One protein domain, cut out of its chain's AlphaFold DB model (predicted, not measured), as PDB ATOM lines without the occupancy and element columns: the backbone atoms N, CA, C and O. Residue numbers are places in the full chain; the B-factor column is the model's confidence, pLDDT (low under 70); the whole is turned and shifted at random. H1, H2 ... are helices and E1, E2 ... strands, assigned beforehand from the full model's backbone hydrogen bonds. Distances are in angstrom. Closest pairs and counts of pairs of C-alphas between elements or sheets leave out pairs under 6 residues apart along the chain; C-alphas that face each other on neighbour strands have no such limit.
ATOM      1  N   VAL A 199     -48.925  29.851 -13.644       83.31
ATOM      2  CA  VAL A 199     -49.767  29.159 -14.615       83.31
ATOM      3  C   VAL A 199     -50.566  30.205 -15.394       83.31
ATOM      4  O   VAL A 199     -51.358  30.952 -14.824       83.31
ATOM      5  N   GLY A 200     -50.344  30.281 -16.704       80.50
ATOM      6  CA  GLY A 200     -51.121  31.116 -17.611       80.50
ATOM      7  C   GLY A 200     -52.543  30.587 -17.800       80.50
ATOM      8  O   GLY A 200     -52.884  29.472 -17.409       80.50
ATOM      9  N   SER A 201     -53.392  31.370 -18.467       81.56
ATOM     10  CA  SER A 201     -54.792  31.002 -18.738       81.56
ATOM     11  C   SER A 201     -54.971  29.783 -19.662       81.56
ATOM     12  O   SER A 201     -56.087  29.309 -19.849       81.56
ATOM     13  N   ASP A 202     -53.894  29.259 -20.251       81.00
ATOM     14  CA  ASP A 202     -53.834  27.994 -21.002       81.00
ATOM     15  C   ASP A 202     -53.382  26.792 -20.160       81.00
ATOM     16  O   ASP A 202     -53.194  25.704 -20.707       81.00
ATOM     17  N   GLY A 203     -53.169  26.966 -18.855       84.38
ATOM     18  CA  GLY A 203     -52.661  25.909 -17.985       84.38
ATOM     19  C   GLY A 203     -51.162  25.635 -18.149       84.38
ATOM     20  O   GLY A 203     -50.675  24.628 -17.637       84.38
ATOM     21  N   LYS A 204     -50.416  26.483 -18.871       88.50
ATOM     22  CA  LYS A 204     -48.962  26.349 -19.059       88.50
ATOM     23  C   LYS A 204     -48.181  27.253 -18.108       88.50
ATOM     24  O   LYS A 204     -48.721  28.223 -17.599       88.50
ATOM     25  N   GLN A 205     -46.911  26.938 -17.871       87.38
ATOM     26  CA  GLN A 205     -46.021  27.691 -16.982       87.38
ATOM     27  C   GLN A 205     -45.336  28.851 -17.714       87.38
ATOM     28  O   GLN A 205     -44.819  28.677 -18.821       87.38
ATOM     29  N   TYR A 206     -45.286  30.012 -17.074       86.19
ATOM     30  CA  TYR A 206     -44.648  31.223 -17.586       86.19
ATOM     31  C   TYR A 206     -43.739  31.818 -16.522       86.19
ATOM     32  O   TYR A 206     -44.151  31.927 -15.371       86.19
ATOM     33  N   GLY A 207     -42.532  32.235 -16.902       82.62
ATOM     34  CA  GLY A 207     -41.623  32.938 -16.004       82.62
ATOM     35  C   GLY A 207     -42.214  34.260 -15.504       82.62
ATOM     36  O   GLY A 207     -42.788  35.028 -16.283       82.62
ATOM     37  N   VAL A 208     -42.086  34.531 -14.205       76.31
ATOM     38  CA  VAL A 208     -42.578  35.759 -13.564       76.31
ATOM     39  C   VAL A 208     -41.494  36.841 -13.609       76.31
ATOM     40  O   VAL A 208     -40.331  36.591 -13.299       76.31
ATOM     41  N   PHE A 209     -41.885  38.068 -13.969       67.38
ATOM     42  CA  PHE A 209     -40.960  39.205 -14.100       67.38
ATOM     43  C   PHE A 209     -40.221  39.523 -12.792       67.38
ATOM     44  O   PHE A 209     -39.011  39.720 -12.782       67.38
ATOM     45  N   GLN A 210     -40.942  39.528 -11.667       68.19
ATOM     46  CA  GLN A 210     -40.421  39.950 -10.359       68.19
ATOM     47  C   GLN A 210     -39.364  38.998  -9.781       68.19
ATOM     48  O   GLN A 210     -38.531  39.425  -8.989       68.19
ATOM     49  N   SER A 211     -39.391  37.727 -10.176       64.50
ATOM     50  CA  SER A 211     -38.440  36.702  -9.735       64.50
ATOM     51  C   SER A 211     -37.280  36.500 -10.706       64.50
ATOM     52  O   SER A 211     -36.400  35.700 -10.414       64.50
ATOM     53  N   ASN A 212     -37.261  37.215 -11.839       73.56
ATOM     54  CA  ASN A 212     -36.262  37.065 -12.898       73.56
ATOM     55  C   ASN A 212     -36.079  35.597 -13.320       73.56
ATOM     56  O   ASN A 212     -34.981  35.039 -13.272       73.56
ATOM     57  N   THR A 213     -37.178  34.954 -13.693       78.88
ATOM     58  CA  THR A 213     -37.219  33.519 -13.988       78.88
ATOM     59  C   THR A 213     -37.800  33.243 -15.362       78.88
ATOM     60  O   THR A 213     -38.627  33.995 -15.880       78.88
ATOM     61  N   THR A 214     -37.376  32.125 -15.943       83.06
ATOM     62  CA  THR A 214     -37.798  31.646 -17.258       83.06
ATOM     63  C   THR A 214     -38.384  30.243 -17.129       83.06
ATOM     64  O   THR A 214     -37.766  29.351 -16.547       83.06
ATOM     65  N   ALA A 215     -39.582  30.036 -17.683       88.50
ATOM     66  CA  ALA A 215     -40.193  28.713 -17.796       88.50
ATOM     67  C   ALA A 215     -39.639  28.008 -19.037       88.50
ATOM     68  O   ALA A 215     -39.947  28.436 -20.148       88.50
ATOM     69  N   ILE A 216     -38.836  26.957 -18.860       88.06
ATOM     70  CA  ILE A 216     -38.135  26.278 -19.962       88.06
ATOM     71  C   ILE A 216     -38.916  25.053 -20.433       88.06
ATOM     72  O   ILE A 216     -39.462  24.289 -19.636       88.06
ATOM     73  N   TYR A 217     -38.930  24.848 -21.746       90.31
ATOM     74  CA  TYR A 217     -39.606  23.766 -22.445       90.31
ATOM     75  C   TYR A 217     -38.668  23.110 -23.458       90.31
ATOM     76  O   TYR A 217     -37.781  23.753 -24.025       90.31
ATOM     77  N   ASN A 218     -38.890  21.823 -23.718       90.88
ATOM     78  CA  ASN A 218     -38.290  21.146 -24.861       90.88
ATOM     79  C   ASN A 218     -39.064  21.494 -26.142       90.88
ATOM     80  O   ASN A 218     -40.295  21.449 -26.173       90.88
ATOM     81  N   THR A 219     -38.341  21.839 -27.206       90.38
ATOM     82  CA  THR A 219     -38.944  22.265 -28.472       90.38
ATOM     83  C   THR A 219     -39.703  21.142 -29.190       90.38
ATOM     84  O   THR A 219     -40.733  21.418 -29.808       90.38
ATOM     85  N   ALA A 220     -39.259  19.885 -29.099       86.50
ATOM     86  CA  ALA A 220     -39.829  18.769 -29.859       86.50
ATOM     87  C   ALA A 220     -41.259  18.412 -29.420       86.50
ATOM     88  O   ALA A 220     -42.099  18.079 -30.254       86.50
ATOM     89  N   ASP A 221     -41.549  18.509 -28.123       88.69
ATOM     90  CA  ASP A 221     -42.792  18.014 -27.524       88.69
ATOM     91  C   ASP A 221     -43.492  19.025 -26.597       88.69
ATOM     92  O   ASP A 221     -44.561  18.731 -26.063       88.69
ATOM     93  N   SER A 222     -42.930  20.225 -26.410       87.31
ATOM     94  CA  SER A 222     -43.397  21.199 -25.410       87.31
ATOM     95  C   SER A 222     -43.442  20.640 -23.986       87.31
ATOM     96  O   SER A 222     -44.243  21.094 -23.159       87.31
ATOM     97  N   THR A 223     -42.594  19.662 -23.665       89.88
ATOM     98  CA  THR A 223     -42.460  19.165 -22.297       89.88
ATOM     99  C   THR A 223     -41.786  20.231 -21.444       89.88
ATOM    100  O   THR A 223     -40.646  20.624 -21.699       89.88
ATOM    101  N   TYR A 224     -42.501  20.691 -20.417       87.56
ATOM    102  CA  TYR A 224     -42.000  21.631 -19.419       87.56
ATOM    103  C   TYR A 224     -40.840  21.016 -18.624       87.56
ATOM    104  O   TYR A 224     -40.925  19.871 -18.179       87.56
ATOM    105  N   LYS A 225     -39.748  21.768 -18.467       85.56
ATOM    106  CA  LYS A 225     -38.505  21.324 -17.816       85.56
ATOM    107  C   LYS A 225     -38.265  21.951 -16.445       85.56
ATOM    108  O   LYS A 225     -37.493  21.385 -15.683       85.56
ATOM    109  N   GLY A 226     -38.916  23.068 -16.129       83.31
ATOM    110  CA  GLY A 226     -38.771  23.755 -14.843       83.31
ATOM    111  C   GLY A 226     -38.751  25.278 -14.971       83.31
ATOM    112  O   GLY A 226     -38.849  25.827 -16.074       83.31
ATOM    113  N   CYS A 227     -38.648  25.950 -13.825       84.69
ATOM    114  CA  CYS A 227     -38.375  27.381 -13.723       84.69
ATOM    115  C   CYS A 227     -36.917  27.582 -13.342       84.69
ATOM    116  O   CYS A 227     -36.432  26.968 -12.392       84.69
ATOM    117  N   PHE A 228     -36.235  28.459 -14.062       82.25
ATOM    118  CA  PHE A 228     -34.814  28.709 -13.854       82.25
ATOM    119  C   PHE A 228     -34.564  30.204 -13.754       82.25
ATOM    120  O   PHE A 228     -35.266  30.993 -14.394       82.25
ATOM    121  N   TYR A 229     -33.585  30.595 -12.941       76.44
ATOM    122  CA  TYR A 229     -33.181  31.993 -12.849       76.44
ATOM    123  C   TYR A 229     -32.514  32.461 -14.147       76.44
ATOM    124  O   TYR A 229     -31.831  31.706 -14.833       76.44
ATOM    125  N   ASN A 230     -32.717  33.735 -14.477       66.31
ATOM    126  CA  ASN A 230     -32.158  34.369 -15.672       66.31
ATOM    127  C   ASN A 230     -30.709  34.828 -15.499       66.31
ATOM    128  O   ASN A 230     -30.011  34.976 -16.487       66.31
ATOM    129  N   SER A 231     -30.290  35.190 -14.289       66.19
ATOM    130  CA  SER A 231     -29.009  35.864 -14.062       66.19
ATOM    131  C   SER A 231     -28.673  35.874 -12.571       66.19
ATOM    132  O   SER A 231     -29.574  35.934 -11.731       66.19
ATOM    133  N   SER A 232     -27.376  35.883 -12.242       52.94
ATOM    134  CA  SER A 232     -26.862  36.076 -10.875       52.94
ATOM    135  C   SER A 232     -26.984  37.521 -10.363       52.94
ATOM    136  O   SER A 232     -26.766  37.779  -9.179       52.94
ATOM    137  N   THR A 233     -27.337  38.476 -11.230       50.50
ATOM    138  CA  THR A 233     -27.495  39.902 -10.908       50.50
ATOM    139  C   THR A 233     -28.807  40.472 -11.462       50.50
ATOM    140  O   THR A 233     -29.375  39.971 -12.430       50.50
ATOM    141  N   THR A 234     -29.310  41.553 -10.866       45.22
ATOM    142  CA  THR A 234     -30.570  42.236 -11.230       45.22
ATOM    143  C   THR A 234     -30.586  42.870 -12.633       45.22
ATOM    144  O   THR A 234     -31.506  43.622 -12.952       45.22
ATOM    145  N   SER A 235     -29.583  42.636 -13.484       44.75
ATOM    146  CA  SER A 235     -29.627  43.073 -14.878       44.75
ATOM    147  C   SER A 235     -30.594  42.194 -15.672       44.75
ATOM    148  O   SER A 235     -30.399  40.989 -15.771       44.75
ATOM    149  N   ASN A 236     -31.601  42.818 -16.292       47.53
ATOM    150  CA  ASN A 236     -32.631  42.213 -17.158       47.53
ATOM    151  C   ASN A 236     -32.101  41.493 -18.425       47.53
ATOM    152  O   ASN A 236     -32.880  41.119 -19.306       47.53
ATOM    153  N   LEU A 237     -30.786  41.329 -18.552       44.75
ATOM    154  CA  LEU A 237     -30.153  40.537 -19.595       44.75
ATOM    155  C   LEU A 237     -30.149  39.099 -19.079       44.75
ATOM    156  O   LEU A 237     -29.462  38.792 -18.112       44.75
ATOM    157  N   GLY A 238     -31.073  38.314 -19.637       44.12
ATOM    158  CA  GLY A 238     -31.483  37.000 -19.149       44.12
ATOM    159  C   GLY A 238     -30.414  35.909 -19.281       44.12
ATOM    160  O   GLY A 238     -29.232  36.232 -19.357       44.12
ATOM    161  N   PRO A 239     -30.810  34.623 -19.312       49.62
ATOM    162  CA  PRO A 239     -29.857  33.522 -19.293       49.62
ATOM    163  C   PRO A 239     -29.000  33.603 -20.562       49.62
ATOM    164  O   PRO A 239     -29.358  34.320 -21.500       49.62
ATOM    165  N   ASN A 240     -27.953  32.791 -20.688       61.78
ATOM    166  CA  ASN A 240     -27.281  32.562 -21.973       61.78
ATOM    167  C   ASN A 240     -28.209  31.918 -23.059       61.78
ATOM    168  O   ASN A 240     -27.752  31.227 -23.966       61.78
ATOM    169  N   MET A 241     -29.532  32.105 -22.970       69.50
ATOM    170  CA  MET A 241     -30.512  31.863 -24.021       69.50
ATOM    171  C   MET A 241     -30.674  33.125 -24.872       69.50
ATOM    172  O   MET A 241     -30.882  34.229 -24.363       69.50
ATOM    173  N   GLU A 242     -30.639  32.948 -26.183       74.62
ATOM    174  CA  GLU A 242     -30.838  34.021 -27.148       74.62
ATOM    175  C   GLU A 242     -32.291  34.510 -27.058       74.62
ATOM    176  O   GLU A 242     -33.232  33.713 -27.064       74.62
ATOM    177  N   MET A 243     -32.508  35.824 -26.936       72.06
ATOM    178  CA  MET A 243     -33.863  36.360 -27.093       72.06
ATOM    179  C   MET A 243     -34.327  36.121 -28.527       72.06
ATOM    180  O   MET A 243     -33.573  36.387 -29.463       72.06
ATOM    181  N   SER A 244     -35.573  35.673 -28.711       65.75
ATOM    182  CA  SER A 244     -36.155  35.652 -30.051       65.75
ATOM    183  C   SER A 244     -36.172  37.073 -30.608       65.75
ATOM    184  O   SER A 244     -36.457  38.004 -29.873       65.75
ATOM    185  N   GLY A 245     -35.837  37.291 -31.876       74.25
ATOM    186  CA  GLY A 245     -35.752  38.642 -32.433       74.25
ATOM    187  C   GLY A 245     -35.465  38.653 -33.926       74.25
ATOM    188  O   GLY A 245     -35.189  37.611 -34.522       74.25
ATOM    189  N   VAL A 407     -46.775  29.362 -25.208       84.75
ATOM    190  CA  VAL A 407     -45.976  28.133 -25.417       84.75
ATOM    191  C   VAL A 407     -45.978  27.711 -26.882       84.75
ATOM    192  O   VAL A 407     -44.915  27.511 -27.456       84.75
ATOM    193  N   GLU A 408     -47.151  27.655 -27.514       87.75
ATOM    194  CA  GLU A 408     -47.282  27.223 -28.909       87.75
ATOM    195  C   GLU A 408     -46.513  28.142 -29.871       87.75
ATOM    196  O   GLU A 408     -45.782  27.675 -30.744       87.75
ATOM    197  N   THR A 409     -46.652  29.460 -29.718       85.06
ATOM    198  CA  THR A 409     -45.977  30.412 -30.615       85.06
ATOM    199  C   THR A 409     -44.459  30.424 -30.423       85.06
ATOM    200  O   THR A 409     -43.731  30.517 -31.411       85.06
ATOM    201  N   CYS A 410     -43.967  30.273 -29.189       86.31
ATOM    202  CA  CYS A 410     -42.530  30.233 -28.907       86.31
ATOM    203  C   CYS A 410     -41.920  28.900 -29.357       86.31
ATOM    204  O   CYS A 410     -40.849  28.886 -29.958       86.31
ATOM    205  N   GLN A 411     -42.654  27.793 -29.213       89.56
ATOM    206  CA  GLN A 411     -42.268  26.502 -29.780       89.56
ATOM    207  C   GLN A 411     -42.170  26.561 -31.311       89.56
ATOM    208  O   GLN A 411     -41.203  26.064 -31.886       89.56
ATOM    209  N   LYS A 412     -43.147  27.173 -31.997       84.56
ATOM    210  CA  LYS A 412     -43.096  27.358 -33.460       84.56
ATOM    211  C   LYS A 412     -41.868  28.167 -33.877       84.56
ATOM    212  O   LYS A 412     -41.224  27.809 -34.861       84.56
ATOM    213  N   TYR A 413     -41.523  29.214 -33.123       83.38
ATOM    214  CA  TYR A 413     -40.295  29.979 -33.348       83.38
ATOM    215  C   TYR A 413     -39.039  29.124 -33.170       83.38
ATOM    216  O   TYR A 413     -38.191  29.096 -34.063       83.38
ATOM    217  N   ALA A 414     -38.939  28.400 -32.055       84.12
ATOM    218  CA  ALA A 414     -37.798  27.550 -31.749       84.12
ATOM    219  C   ALA A 414     -37.603  26.458 -32.811       84.12
ATOM    220  O   ALA A 414     -36.502  26.304 -33.331       84.12
ATOM    221  N   ASN A 415     -38.685  25.787 -33.224       84.19
ATOM    222  CA  ASN A 415     -38.672  24.794 -34.303       84.19
ATOM    223  C   ASN A 415     -38.190  25.389 -35.629       84.19
ATOM    224  O   ASN A 415     -37.307  24.830 -36.273       84.19
ATOM    225  N   LYS A 416     -38.749  26.538 -36.036       81.81
ATOM    226  CA  LYS A 416     -38.395  27.187 -37.307       81.81
ATOM    227  C   LYS A 416     -36.914  27.567 -37.378       81.81
ATOM    228  O   LYS A 416     -36.351  27.559 -38.468       81.81
ATOM    229  N   ASN A 417     -36.298  27.888 -36.243       78.69
ATOM    230  CA  ASN A 417     -34.899  28.306 -36.164       78.69
ATOM    231  C   ASN A 417     -33.969  27.216 -35.599       78.69
ATOM    232  O   ASN A 417     -32.830  27.508 -35.252       78.69
ATOM    233  N   ASN A 418     -34.422  25.958 -35.548       86.25
ATOM    234  CA  ASN A 418     -33.636  24.802 -35.102       86.25
ATOM    235  C   ASN A 418     -33.062  24.922 -33.672       86.25
ATOM    236  O   ASN A 418     -31.942  24.476 -33.424       86.25
ATOM    237  N   TYR A 419     -33.815  25.498 -32.731       85.25
ATOM    238  CA  TYR A 419     -33.455  25.512 -31.308       85.25
ATOM    239  C   TYR A 419     -34.046  24.312 -30.559       85.25
ATOM    240  O   TYR A 419     -35.238  24.030 -30.677       85.25
ATOM    241  N   GLN A 420     -33.251  23.636 -29.729       88.56
ATOM    242  CA  GLN A 420     -33.703  22.483 -28.930       88.56
ATOM    243  C   GLN A 420     -34.565  22.852 -27.712       88.56
ATOM    244  O   GLN A 420     -35.384  22.041 -27.268       88.56
ATOM    245  N   TYR A 421     -34.389  24.061 -27.183       88.94
ATOM    246  CA  TYR A 421     -35.084  24.560 -26.002       88.94
ATOM    247  C   TYR A 421     -35.646  25.948 -26.255       88.94
ATOM    248  O   TYR A 421     -35.045  26.768 -26.954       88.94
ATOM    249  N   PHE A 422     -36.773  26.229 -25.611       91.56
ATOM    250  CA  PHE A 422     -37.335  27.566 -25.550       91.56
ATOM    251  C   PHE A 422     -37.813  27.889 -24.142       91.56
ATOM    252  O   PHE A 422     -38.150  27.003 -23.360       91.56
ATOM    253  N   GLY A 423     -37.819  29.171 -23.817       88.25
ATOM    254  CA  GLY A 423     -38.203  29.699 -22.529       88.25
ATOM    255  C   GLY A 423     -39.222  30.815 -22.684       88.25
ATOM    256  O   GLY A 423     -39.131  31.622 -23.606       88.25
ATOM    257  N   LEU A 424     -40.189  30.866 -21.774       87.12
ATOM    258  CA  LEU A 424     -41.135  31.974 -21.667       87.12
ATOM    259  C   LEU A 424     -40.805  32.776 -20.414       87.12
ATOM    260  O   LEU A 424     -40.823  32.228 -19.306       87.12
ATOM    261  N   LYS A 425     -40.528  34.066 -20.586       82.81
ATOM    262  CA  LYS A 425     -40.207  34.987 -19.488       82.81
ATOM    263  C   LYS A 425     -41.156  36.180 -19.464       82.81
ATOM    264  O   LYS A 425     -41.712  36.566 -20.492       82.81
ATOM    265  N   ASN A 426     -41.280  36.790 -18.290       75.56
ATOM    266  CA  ASN A 426     -41.894  38.105 -18.104       75.56
ATOM    267  C   ASN A 426     -43.351  38.221 -18.584       75.56
ATOM    268  O   ASN A 426     -43.731  39.265 -19.106       75.56
ATOM    269  N   GLY A 427     -44.181  37.186 -18.422       72.69
ATOM    270  CA  GLY A 427     -45.564  37.297 -18.885       72.69
ATOM    271  C   GLY A 427     -46.507  36.181 -18.474       72.69
ATOM    272  O   GLY A 427     -46.210  35.345 -17.623       72.69
ATOM    273  N   THR A 428     -47.678  36.209 -19.093       71.00
ATOM    274  CA  THR A 428     -48.737  35.195 -19.062       71.00
ATOM    275  C   THR A 428     -49.021  34.732 -20.499       71.00
ATOM    276  O   THR A 428     -48.296  35.089 -21.434       71.00
ATOM    277  N   LYS A 429     -50.065  33.921 -20.711       76.94
ATOM    278  CA  LYS A 429     -50.453  33.458 -22.052       76.94
ATOM    279  C   LYS A 429     -50.607  34.627 -23.023       76.94
ATOM    280  O   LYS A 429     -51.479  35.471 -22.840       76.94
ATOM    281  N   GLY A 430     -49.800  34.620 -24.085       65.56
ATOM    282  CA  GLY A 430     -49.860  35.644 -25.125       65.56
ATOM    283  C   GLY A 430     -49.354  37.011 -24.669       65.56
ATOM    284  O   GLY A 430     -49.632  37.987 -25.354       65.56
ATOM    285  N   SER A 431     -48.636  37.081 -23.541       69.50
ATOM    286  CA  SER A 431     -47.992  38.298 -23.033       69.50
ATOM    287  C   SER A 431     -46.525  38.083 -22.594       69.50
ATOM    288  O   SER A 431     -45.943  38.921 -21.909       69.50
ATOM    289  N   SER A 432     -45.903  36.956 -22.965       80.25
ATOM    290  CA  SER A 432     -44.530  36.627 -22.548       80.25
ATOM    291  C   SER A 432     -43.492  36.846 -23.646       80.25
ATOM    292  O   SER A 432     -43.812  36.858 -24.833       80.25
ATOM    293  N   GLN A 433     -42.236  37.027 -23.249       83.94
ATOM    294  CA  GLN A 433     -41.090  37.041 -24.153       83.94
ATOM    295  C   GLN A 433     -40.608  35.605 -24.380       83.94
ATOM    296  O   GLN A 433     -40.606  34.795 -23.451       83.94
ATOM    297  N   CYS A 434     -40.166  35.310 -25.599       85.31
ATOM    298  CA  CYS A 434     -39.597  34.020 -25.965       85.31
ATOM    299  C   CYS A 434     -38.069  34.109 -25.958       85.31
ATOM    300  O   CYS A 434     -37.477  35.010 -26.550       85.31
ATOM    301  N   VAL A 435     -37.422  33.174 -25.276       87.25
ATOM    302  CA  VAL A 435     -35.972  32.956 -25.336       87.25
ATOM    303  C   VAL A 435     -35.711  31.553 -25.860       87.25
ATOM    304  O   VAL A 435     -36.552  30.673 -25.702       87.25
ATOM    305  N   VAL A 436     -34.578  31.317 -26.502       87.50
ATOM    306  CA  VAL A 436     -34.265  30.042 -27.157       87.50
ATOM    307  C   VAL A 436     -32.815  29.634 -26.917       87.50
ATOM    308  O   VAL A 436     -31.948  30.470 -26.692       87.50
ATOM    309  N   SER A 437     -32.545  28.331 -26.902       87.44
ATOM    310  CA  SER A 437     -31.186  27.797 -26.764       87.44
ATOM    311  C   SER A 437     -31.076  26.399 -27.361       87.44
ATOM    312  O   SER A 437     -32.049  25.649 -27.427       87.44
ATOM    313  N   ASN A 438     -29.866  26.032 -27.772       88.38
ATOM    314  CA  ASN A 438     -29.510  24.666 -28.157       88.38
ATOM    315  C   ASN A 438     -28.842  23.867 -27.029       88.38
ATOM    316  O   ASN A 438     -28.582  22.680 -27.199       88.38
ATOM    317  N   SER A 439     -28.587  24.492 -25.879       87.38
ATOM    318  CA  SER A 439     -27.912  23.887 -24.733       87.38
ATOM    319  C   SER A 439     -28.774  24.020 -23.484       87.38
ATOM    320  O   SER A 439     -29.102  25.131 -23.060       87.38
ATOM    321  N   PHE A 440     -29.140  22.880 -22.894       84.00
ATOM    322  CA  PHE A 440     -29.901  22.858 -21.645       84.00
ATOM    323  C   PHE A 440     -29.077  23.409 -20.481       84.00
ATOM    324  O   PHE A 440     -29.591  24.205 -19.702       84.00
ATOM    325  N   ASP A 441     -27.792  23.059 -20.401       82.88
ATOM    326  CA  ASP A 441     -26.892  23.535 -19.345       82.88
ATOM    327  C   ASP A 441     -26.796  25.063 -19.365       82.88
ATOM    328  O   ASP A 441     -26.969  25.723 -18.350       82.88
ATOM    329  N   THR A 442     -26.644  25.639 -20.557       77.62
ATOM    330  CA  THR A 442     -26.633  27.091 -20.780       77.62
ATOM    331  C   THR A 442     -27.967  27.742 -20.407       77.62
ATOM    332  O   THR A 442     -28.007  28.835 -19.852       77.62
ATOM    333  N   ALA A 443     -29.078  27.061 -20.693       77.44
ATOM    334  CA  ALA A 443     -30.413  27.531 -20.350       77.44
ATOM    335  C   ALA A 443     -30.706  27.455 -18.835       77.44
ATOM    336  O   ALA A 443     -31.619  28.123 -18.359       77.44
ATOM    337  N   THR A 444     -29.934  26.665 -18.081       75.94
ATOM    338  CA  THR A 444     -30.172  26.355 -16.660       75.94
ATOM    339  C   THR A 444     -29.011  26.737 -15.735       75.94
ATOM    340  O   THR A 444     -29.033  26.409 -14.549       75.94
TER     341      THR A 444
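AT A GLANCE: This is residues 199 to 245 and 407 to 444 of the 660 residues of an uncharacterized protein of viral metagenome (UniProt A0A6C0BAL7). Look first for a strongly twisted antiparallel sheet of four strands, in the order E3, E2, E4, E5, with the helix H1 packed slantwise on one face over E4 and E5. The short last helix, H2, only grazes this sheet, the short strand E1 comes before it in the chain, and a long loop, residues 230 to 245, runs from the end of E3 to the opposite edge, where residues 242 to 243 pair with E5. The printed part has 85 residues, with five named strands and two named helices in the order E1, E2, E3, H1, E4, E5, H2. The class is mixed, helices and strands, with 40 residues, under half, in named elements. The whole is compact and rounded, with a radius of gyration of the C-alphas of 11.3 A and spans of 31 by 28 by 22 A.

HOW THE PARTS SIT: Begin at the inner strands E2, residues 213 to 218, and E4, residues 421 to 425: they are antiparallel at 150 degrees, with N 217 and O 422 2.8 A apart, within hydrogen-bond range. Beside E2 find the edge strand E3, residues 224 to 229; the two form a hairpin, with N 216 and O 226 at 3.0 A. Beside E4 find the other edge strand, E5, residues 433 to 437, also in a hairpin, with N 423 and O 435 at 2.7 A. H1, residues 407 to 416, is on the sheet at a height of 8.6 A, making two layers, helix over sheet; its line stands at 40 degrees to E4 on the local plane, slantwise to the strands. The closest C-alphas of H1 and E5 are those of Cys 410 and Cys 434, 5.6 A apart. H2, residues 440 to 444, only grazes the sheet; its closest C-alpha to E3 is Thr 444, 5.9 A from that of Phe 228. E1, residues 205 to 207, pairs with no named strand; the C-alphas of Gly 207 and Thr 214 of E2 are 4.2 A apart. In H1 and H2 every O i to N i+4 pair is within hydrogen-bond range.

IN THESE COORDINATES: Find C-alpha 205, where E1 begins, at (-46.021, 27.691, -16.982); E1 is 6.9 A long. E2 is 16.5 A long and E3 15.1 A. H1 starts at C-alpha 407, (-45.976, 28.133, -25.417), and is 14.1 A long. E4 measures 13.3 A, E5 13.8 A and H2 6.1 A, ending at C-alpha 444, (-30.172, 26.355, -16.660).

THE WHOLE: The two C-alphas farthest apart, those of Asp 221 and Thr 234, are 31.6 A apart. Residues 246 to 406 are not printed, and C-alphas 245 and 407 are 16.3 A apart across this cut. Of the links printed whole, E4 to E5 is short and the others are tight. The mean pLDDT of the printed part is 78.2; look for values under 70 at residues 209 to 211, 230 to 241, 244 and 430 to 431.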